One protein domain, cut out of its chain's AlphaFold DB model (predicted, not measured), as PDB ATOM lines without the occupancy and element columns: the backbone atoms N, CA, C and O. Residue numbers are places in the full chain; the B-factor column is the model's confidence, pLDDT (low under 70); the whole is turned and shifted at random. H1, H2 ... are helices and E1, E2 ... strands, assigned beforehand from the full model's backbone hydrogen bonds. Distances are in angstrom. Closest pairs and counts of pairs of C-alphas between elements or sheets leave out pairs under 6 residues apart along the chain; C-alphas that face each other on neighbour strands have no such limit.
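Overview. This is residues 2 to 58 of the 511 residues of the protein "Hypothetical protein" of Symbiodinium sp. KB8 (UniProt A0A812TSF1). Two short parallel strands, E1 and E2, run side by side with the short helix H1 near E2, and the long helix H2 leaves them as an arm whose residues 47 to 58 stick out. The 57 printed residues hold E1, H1, E2, H2 in that order, class mixed. The whole is loose, radius of gyration of the C-alphas 13.2 A, spanning 41 by 29 by 13 A.

Arrangement. E1, residues 6 to 9, is parallel to E2, residues 34 to 37; N 7 and O 34, 2.9 A apart, are within hydrogen-bond range. With H1, residues 16 to 23, between them along the chain they form a strand-helix-strand unit, its crossover right-handed. The closest C-alphas of H1 and E2, Thr 20 and Leu 35, are 6.4 A apart. H2, residues 42 to 58, is apart from H1. In both helices every O i to N i+4 pair is within hydrogen-bond range.

Along the chain. E1 begins at C-alpha 6 (43.523, 38.160, 12.712). H2, 23.9 A long, ends at C-alpha 58 (30.533, 45.025, -4.328).

Size, cuts and confidence. The printed part has no cut and no long link. Residues 2 to 4 have pLDDT under 70.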
ATOM      1  N   MET A   2      43.351  49.820   6.759       41.50
ATOM      2  CA  MET A   2      44.281  48.695   6.929       41.50
ATOM      3  C   MET A   2      43.575  47.606   7.740       41.50
ATOM      4  O   MET A   2      43.433  47.736   8.956       41.50
ATOM      5  N   PHE A   3      43.112  46.551   7.074       54.97
ATOM      6  CA  PHE A   3      42.526  45.398   7.756       54.97
ATOM      7  C   PHE A   3      43.632  44.616   8.469       54.97
ATOM      8  O   PHE A   3      44.550  44.103   7.829       54.97
ATOM      9  N   ARG A   4      43.563  44.541   9.803       58.78
ATOM     10  CA  ARG A   4      44.466  43.697  10.593       58.78
ATOM     11  C   ARG A   4      44.157  42.236  10.270       58.78
ATOM     12  O   ARG A   4      43.011  41.818  10.395       58.78
ATOM     13  N   ARG A   5      45.167  41.455   9.875       71.06
ATOM     14  CA  ARG A   5      45.015  40.001   9.762       71.06
ATOM     15  C   ARG A   5      44.952  39.385  11.155       71.06
ATOM     16  O   ARG A   5      45.976  39.257  11.831       71.06
ATOM     17  N   PHE A   6      43.744  39.008  11.553       75.31
ATOM     18  CA  PHE A   6      43.523  38.160  12.712       75.31
ATOM     19  C   PHE A   6      43.712  36.687  12.336       75.31
ATOM     20  O   PHE A   6      43.358  36.270  11.232       75.31
ATOM     21  N   GLY A   7      44.287  35.914  13.254       82.81
ATOM     22  CA  GLY A   7      44.288  34.454  13.212       82.81
ATOM     23  C   GLY A   7      43.485  33.920  14.392       82.81
ATOM     24  O   GLY A   7      43.719  34.331  15.529       82.81
ATOM     25  N   TYR A   8      42.547  33.016  14.129       84.62
ATOM     26  CA  TYR A   8      41.803  32.315  15.172       84.62
ATOM     27  C   TYR A   8      42.515  31.001  15.491       84.62
ATOM     28  O   TYR A   8      42.825  30.241  14.573       84.62
ATOM     29  N   VAL A   9      42.782  30.743  16.775       86.12
ATOM     30  CA  VAL A   9      43.441  29.506  17.233       86.12
ATOM     31  C   VAL A   9      42.507  28.711  18.139       86.12
ATOM     32  O   VAL A   9      42.024  29.222  19.157       86.12
ATOM     33  N   THR A  10      42.294  27.443  17.791       81.88
ATOM     34  CA  THR A  10      41.487  26.490  18.562       81.88
ATOM     35  C   THR A  10      42.384  25.715  19.527       81.88
ATOM     36  O   THR A  10      42.925  24.668  19.190       81.88
ATOM     37  N   VAL A  11      42.575  26.221  20.750       83.25
ATOM     38  CA  VAL A  11      43.424  25.545  21.748       83.25
ATOM     39  C   VAL A  11      42.604  24.564  22.589       83.25
ATOM     40  O   VAL A  11      41.811  24.975  23.434       83.25
ATOM     41  N   ARG A  12      42.848  23.257  22.423       79.25
ATOM     42  CA  ARG A  12      42.340  22.219  23.335       79.25
ATOM     43  C   ARG A  12      43.264  22.094  24.555       79.25
ATOM     44  O   ARG A  12      44.343  21.525  24.455       79.25
ATOM     45  N   GLY A  13      42.847  22.610  25.715       80.44
ATOM     46  CA  GLY A  13      43.566  22.433  26.988       80.44
ATOM     47  C   GLY A  13      43.665  23.700  27.843       80.44
ATOM     48  O   GLY A  13      43.036  24.713  27.557       80.44
ATOM     49  N   ARG A  14      44.462  23.645  28.922       78.81
ATOM     50  CA  ARG A  14      44.615  24.759  29.886       78.81
ATOM     51  C   ARG A  14      45.602  25.849  29.438       78.81
ATOM     52  O   ARG A  14      45.542  26.961  29.950       78.81
ATOM     53  N   ASP A  15      46.477  25.565  28.475       85.56
ATOM     54  CA  ASP A  15      47.574  26.452  28.050       85.56
ATOM     55  C   ASP A  15      47.168  27.575  27.068       85.56
ATOM     56  O   ASP A  15      48.037  28.218  26.477       85.56
ATOM     57  N   VAL A  16      45.868  27.874  26.915       84.44
ATOM     58  CA  VAL A  16      45.338  28.891  25.980       84.44
ATOM     59  C   VAL A  16      46.113  30.210  26.059       84.44
ATOM     60  O   VAL A  16      46.676  30.656  25.063       84.44
ATOM     61  N   GLN A  17      46.234  30.799  27.255       85.00
ATOM     62  CA  GLN A  17      46.946  32.071  27.440       85.00
ATOM     63  C   GLN A  17      48.439  31.981  27.091       85.00
ATOM     64  O   GLN A  17      49.014  32.956  26.607       85.00
ATOM     65  N   ARG A  18      49.076  30.826  27.319       87.00
ATOM     66  CA  ARG A  18      50.495  30.601  27.016       87.00
ATOM     67  C   ARG A  18      50.722  30.532  25.509       87.00
ATOM     68  O   ARG A  18      51.646  31.171  25.016       87.00
ATOM     69  N   ILE A  19      49.857  29.817  24.789       84.81
ATOM     70  CA  ILE A  19      49.898  29.695  23.326       84.81
ATOM     71  C   ILE A  19      49.569  31.043  22.674       84.81
ATOM     72  O   ILE A  19      50.365  31.533  21.874       84.81
ATOM     73  N   THR A  20      48.489  31.721  23.084       88.75
ATOM     74  CA  THR A  20      48.177  33.071  22.584       88.75
ATOM     75  C   THR A  20      49.343  34.032  22.831       88.75
ATOM     76  O   THR A  20      49.754  34.722  21.904       88.75
ATOM     77  N   LYS A  21      49.948  34.049  24.028       87.75
ATOM     78  CA  LYS A  21      51.093  34.928  24.332       87.75
ATOM     79  C   LYS A  21      52.372  34.570  23.562       87.75
ATOM     80  O   LYS A  21      53.165  35.468  23.293       87.75
ATOM     81  N   ALA A  22      52.587  33.300  23.219       87.06
ATOM     82  CA  ALA A  22      53.755  32.860  22.454       87.06
ATOM     83  C   ALA A  22      53.664  33.238  20.966       87.06
ATOM     84  O   ALA A  22      54.665  33.650  20.381       87.06
ATOM     85  N   PHE A  23      52.477  33.118  20.360       84.31
ATOM     86  CA  PHE A  23      52.301  33.332  18.921       84.31
ATOM     87  C   PHE A  23      51.729  34.715  18.544       84.31
ATOM     88  O   PHE A  23      51.910  35.156  17.406       84.31
ATOM     89  N   HIS A  24      51.083  35.450  19.458       86.88
ATOM     90  CA  HIS A  24      50.591  36.805  19.173       86.88
ATOM     91  C   HIS A  24      51.761  37.759  18.882       86.88
ATOM     92  O   HIS A  24      52.715  37.869  19.650       86.88
ATOM     93  N   GLY A  25      51.692  38.477  17.759       84.81
ATOM     94  CA  GLY A  25      52.754  39.365  17.289       84.81
ATOM     95  C   GLY A  25      53.884  38.675  16.514       84.81
ATOM     96  O   GLY A  25      54.765  39.380  16.013       84.81
ATOM     97  N   THR A  26      53.859  37.343  16.358       87.75
ATOM     98  CA  THR A  26      54.773  36.638  15.439       87.75
ATOM     99  C   THR A  26      54.560  37.103  13.997       87.75
ATOM    100  O   THR A  26      53.461  37.506  13.607       87.75
ATOM    101  N   LYS A  27      55.634  37.096  13.195       90.81
ATOM    102  CA  LYS A  27      55.562  37.459  11.776       90.81
ATOM    103  C   LYS A  27      55.152  36.250  10.936       90.81
ATOM    104  O   LYS A  27      55.902  35.284  10.861       90.81
ATOM    105  N   TRP A  28      54.033  36.357  10.229       82.56
ATOM    106  CA  TRP A  28      53.571  35.379   9.245       82.56
ATOM    107  C   TRP A  28      53.372  36.069   7.895       82.56
ATOM    108  O   TRP A  28      52.692  37.090   7.805       82.56
ATOM    109  N   LYS A  29      54.005  35.541   6.839       86.38
ATOM    110  CA  LYS A  29      53.967  36.110   5.473       86.38
ATOM    111  C   LYS A  29      54.258  37.631   5.426       86.38
ATOM    112  O   LYS A  29      53.680  38.360   4.629       86.38
ATOM    113  N   GLY A  30      55.161  38.097   6.298       89.81
ATOM    114  CA  GLY A  30      55.617  39.493   6.413       89.81
ATOM    115  C   GLY A  30      54.880  40.352   7.453       89.81
ATOM    116  O   GLY A  30      55.478  41.278   8.005       89.81
ATOM    117  N   GLU A  31      53.632  40.025   7.783       85.69
ATOM    118  CA  GLU A  31      52.777  40.789   8.704       85.69
ATOM    119  C   GLU A  31      52.810  40.206  10.127       85.69
ATOM    120  O   GLU A  31      53.075  39.021  10.310       85.69
ATOM    121  N   ARG A  32      52.552  41.024  11.160       85.19
ATOM    122  CA  ARG A  32      52.400  40.520  12.539       85.19
ATOM    123  C   ARG A  32      50.981  39.996  12.748       85.19
ATOM    124  O   ARG A  32      50.035  40.765  12.585       85.19
ATOM    125  N   LEU A  33      50.836  38.734  13.151       85.62
ATOM    126  CA  LEU A  33      49.531  38.153  13.473       85.62
ATOM    127  C   LEU A  33      48.981  38.724  14.782       85.62
ATOM    128  O   LEU A  33      49.638  38.653  15.822       85.62
ATOM    129  N   ALA A  34      47.747  39.222  14.746       85.44
ATOM    130  CA  ALA A  34      46.939  39.383  15.949       85.44
ATOM    131  C   ALA A  34      46.164  38.077  16.165       85.44
ATOM    132  O   ALA A  34      45.360  37.698  15.319       85.44
ATOM    133  N   LEU A  35      46.424  37.363  17.260       88.19
ATOM    134  CA  LEU A  35      45.719  36.110  17.544       88.19
ATOM    135  C   LEU A  35      44.571  36.318  18.528       88.19
ATOM    136  O   LEU A  35      44.786  36.886  19.601       88.19
ATOM    137  N   GLU A  36      43.395  35.807  18.163       88.00
ATOM    138  CA  GLU A  36      42.228  35.642  19.034       88.00
ATOM    139  C   GLU A  36      42.011  34.151  19.343       88.00
ATOM    140  O   GLU A  36      42.306  33.267  18.533       88.00
ATOM    141  N   VAL A  37      41.479  33.864  20.532       88.81
ATOM    142  CA  VAL A  37      41.033  32.512  20.896       88.81
ATOM    143  C   VAL A  37      39.736  32.221  20.146       88.81
ATOM    144  O   VAL A  37      38.807  33.028  20.200       88.81
ATOM    145  N   ALA A  38      39.653  31.075  19.470       88.31
ATOM    146  CA  ALA A  38      38.425  30.647  18.810       88.31
ATOM    147  C   ALA A  38      37.313  30.399  19.850       88.31
ATOM    148  O   ALA A  38      37.334  29.412  20.585       88.31
ATOM    149  N   ARG A  39      36.344  31.319  19.922       86.94
ATOM    150  CA  ARG A  39      35.069  31.125  20.633       86.94
ATOM    151  C   ARG A  39      34.139  30.212  19.814       86.94
ATOM    152  O   ARG A  39      34.348  30.121  18.607       86.94
ATOM    153  N   PRO A  40      33.095  29.583  20.388       88.50
ATOM    154  CA  PRO A  40      32.179  28.720  19.627       88.50
ATOM    155  C   PRO A  40      31.567  29.395  18.384       88.50
ATOM    156  O   PRO A  40      31.435  28.768  17.336       88.50
ATOM    157  N   ASP A  41      31.292  30.701  18.464       88.44
ATOM    158  CA  ASP A  41      30.740  31.542  17.397       88.44
ATOM    159  C   ASP A  41      31.740  31.931  16.285       88.44
ATOM    160  O   ASP A  41      31.347  32.597  15.325       88.44
ATOM    161  N   TYR A  42      33.019  31.526  16.353       86.44
ATOM    162  CA  TYR A  42      34.055  32.042  15.440       86.44
ATOM    163  C   TYR A  42      33.739  31.807  13.952       86.44
ATOM    164  O   TYR A  42      34.058  32.656  13.120       86.44
ATOM    165  N   LYS A  43      33.076  30.692  13.606       86.94
ATOM    166  CA  LYS A  43      32.642  30.406  12.227       86.94
ATOM    167  C   LYS A  43      31.578  31.401  11.748       86.94
ATOM    168  O   LYS A  43      31.662  31.876  10.618       86.94
ATOM    169  N   ALA A  44      30.624  31.760  12.611       88.81
ATOM    170  CA  ALA A  44      29.591  32.750  12.309       88.81
ATOM    171  C   ALA A  44      30.184  34.164  12.198       88.81
ATOM    172  O   ALA A  44      29.883  34.876  11.239       88.81
ATOM    173  N   ARG A  45      31.110  34.542  13.097       85.62
ATOM    174  CA  ARG A  45      31.876  35.799  12.988       85.62
ATOM    175  C   ARG A  45      32.668  35.880  11.679       85.62
ATOM    176  O   ARG A  45      32.565  36.881  10.979       85.62
ATOM    177  N   LEU A  46      33.395  34.823  11.306       86.38
ATOM    178  CA  LEU A  46      34.131  34.757  10.037       86.38
ATOM    179  C   LEU A  46      33.209  34.875   8.813       86.38
ATOM    180  O   LEU A  46      33.559  35.566   7.857       86.38
ATOM    181  N   ALA A  47      32.033  34.239   8.837       87.31
ATOM    182  CA  ALA A  47      31.041  34.364   7.771       87.31
ATOM    183  C   ALA A  47      30.478  35.796   7.675       87.31
ATOM    184  O   ALA A  47      30.373  36.340   6.576       87.31
ATOM    185  N   ALA A  48      30.185  36.438   8.810       89.31
ATOM    186  CA  ALA A  48      29.725  37.824   8.863       89.31
ATOM    187  C   ALA A  48      30.799  38.815   8.373       89.31
ATOM    188  O   ALA A  48      30.498  39.687   7.558       89.31
ATOM    189  N   GLU A  49      32.058  38.656   8.795       85.69
ATOM    190  CA  GLU A  49      33.192  39.455   8.312       85.69
ATOM    191  C   GLU A  49      33.408  39.268   6.798       85.69
ATOM    192  O   GLU A  49      33.598  40.248   6.077       85.69
ATOM    193  N   ALA A  50      33.315  38.034   6.285       87.00
ATOM    194  CA  ALA A  50      33.409  37.754   4.852       87.00
ATOM    195  C   ALA A  50      32.241  38.366   4.055       87.00
ATOM    196  O   ALA A  50      32.460  38.941   2.989       87.00
ATOM    197  N   ALA A  51      31.013  38.313   4.582       89.31
ATOM    198  CA  ALA A  51      29.842  38.941   3.969       89.31
ATOM    199  C   ALA A  51      29.939  40.478   3.968       89.31
ATOM    200  O   ALA A  51      29.589  41.116   2.973       89.31
ATOM    201  N   GLN A  52      30.463  41.088   5.037       87.69
ATOM    202  CA  GLN A  52      30.755  42.524   5.076       87.69
ATOM    203  C   GLN A  52      31.848  42.909   4.072       87.69
ATOM    204  O   GLN A  52      31.690  43.900   3.362       87.69
ATOM    205  N   GLN A  53      32.919  42.117   3.946       84.06
ATOM    206  CA  GLN A  53      33.966  42.341   2.941       84.06
ATOM    207  C   GLN A  53      33.426  42.209   1.509       84.06
ATOM    208  O   GLN A  53      33.740  43.046   0.666       84.06
ATOM    209  N   ALA A  54      32.567  41.220   1.241       87.25
ATOM    210  CA  ALA A  54      31.898  41.072  -0.050       87.25
ATOM    211  C   ALA A  54      31.006  42.284  -0.369       87.25
ATOM    212  O   ALA A  54      31.103  42.835  -1.460       87.25
ATOM    213  N   ARG A  55      30.207  42.765   0.596       86.94
ATOM    214  CA  ARG A  55      29.396  43.989   0.442       86.94
ATOM    215  C   ARG A  55      30.257  45.238   0.231       86.94
ATOM    216  O   ARG A  55      29.927  46.052  -0.620       86.94
ATOM    217  N   ALA A  56      31.374  45.377   0.944       84.19
ATOM    218  CA  ALA A  56      32.296  46.505   0.795       84.19
ATOM    219  C   ALA A  56      33.074  46.491  -0.537       84.19
ATOM    220  O   ALA A  56      33.456  47.551  -1.023       84.19
ATOM    221  N   ALA A  57      33.301  45.314  -1.128       83.94
ATOM    222  CA  ALA A  57      33.912  45.161  -2.451       83.94
ATOM    223  C   ALA A  57      32.897  45.272  -3.606       83.94
ATOM    224  O   ALA A  57      33.270  45.679  -4.704       83.94
ATOM    225  N   ALA A  58      31.632  44.910  -3.367       82.81
ATOM    226  CA  ALA A  58      30.533  45.025  -4.328       82.81
ATOM    227  C   ALA A  58      29.839  46.399  -4.305       82.81
ATOM    228  O   ALA A  58      29.118  46.730  -5.244       82.81
TER     229      ALA A  58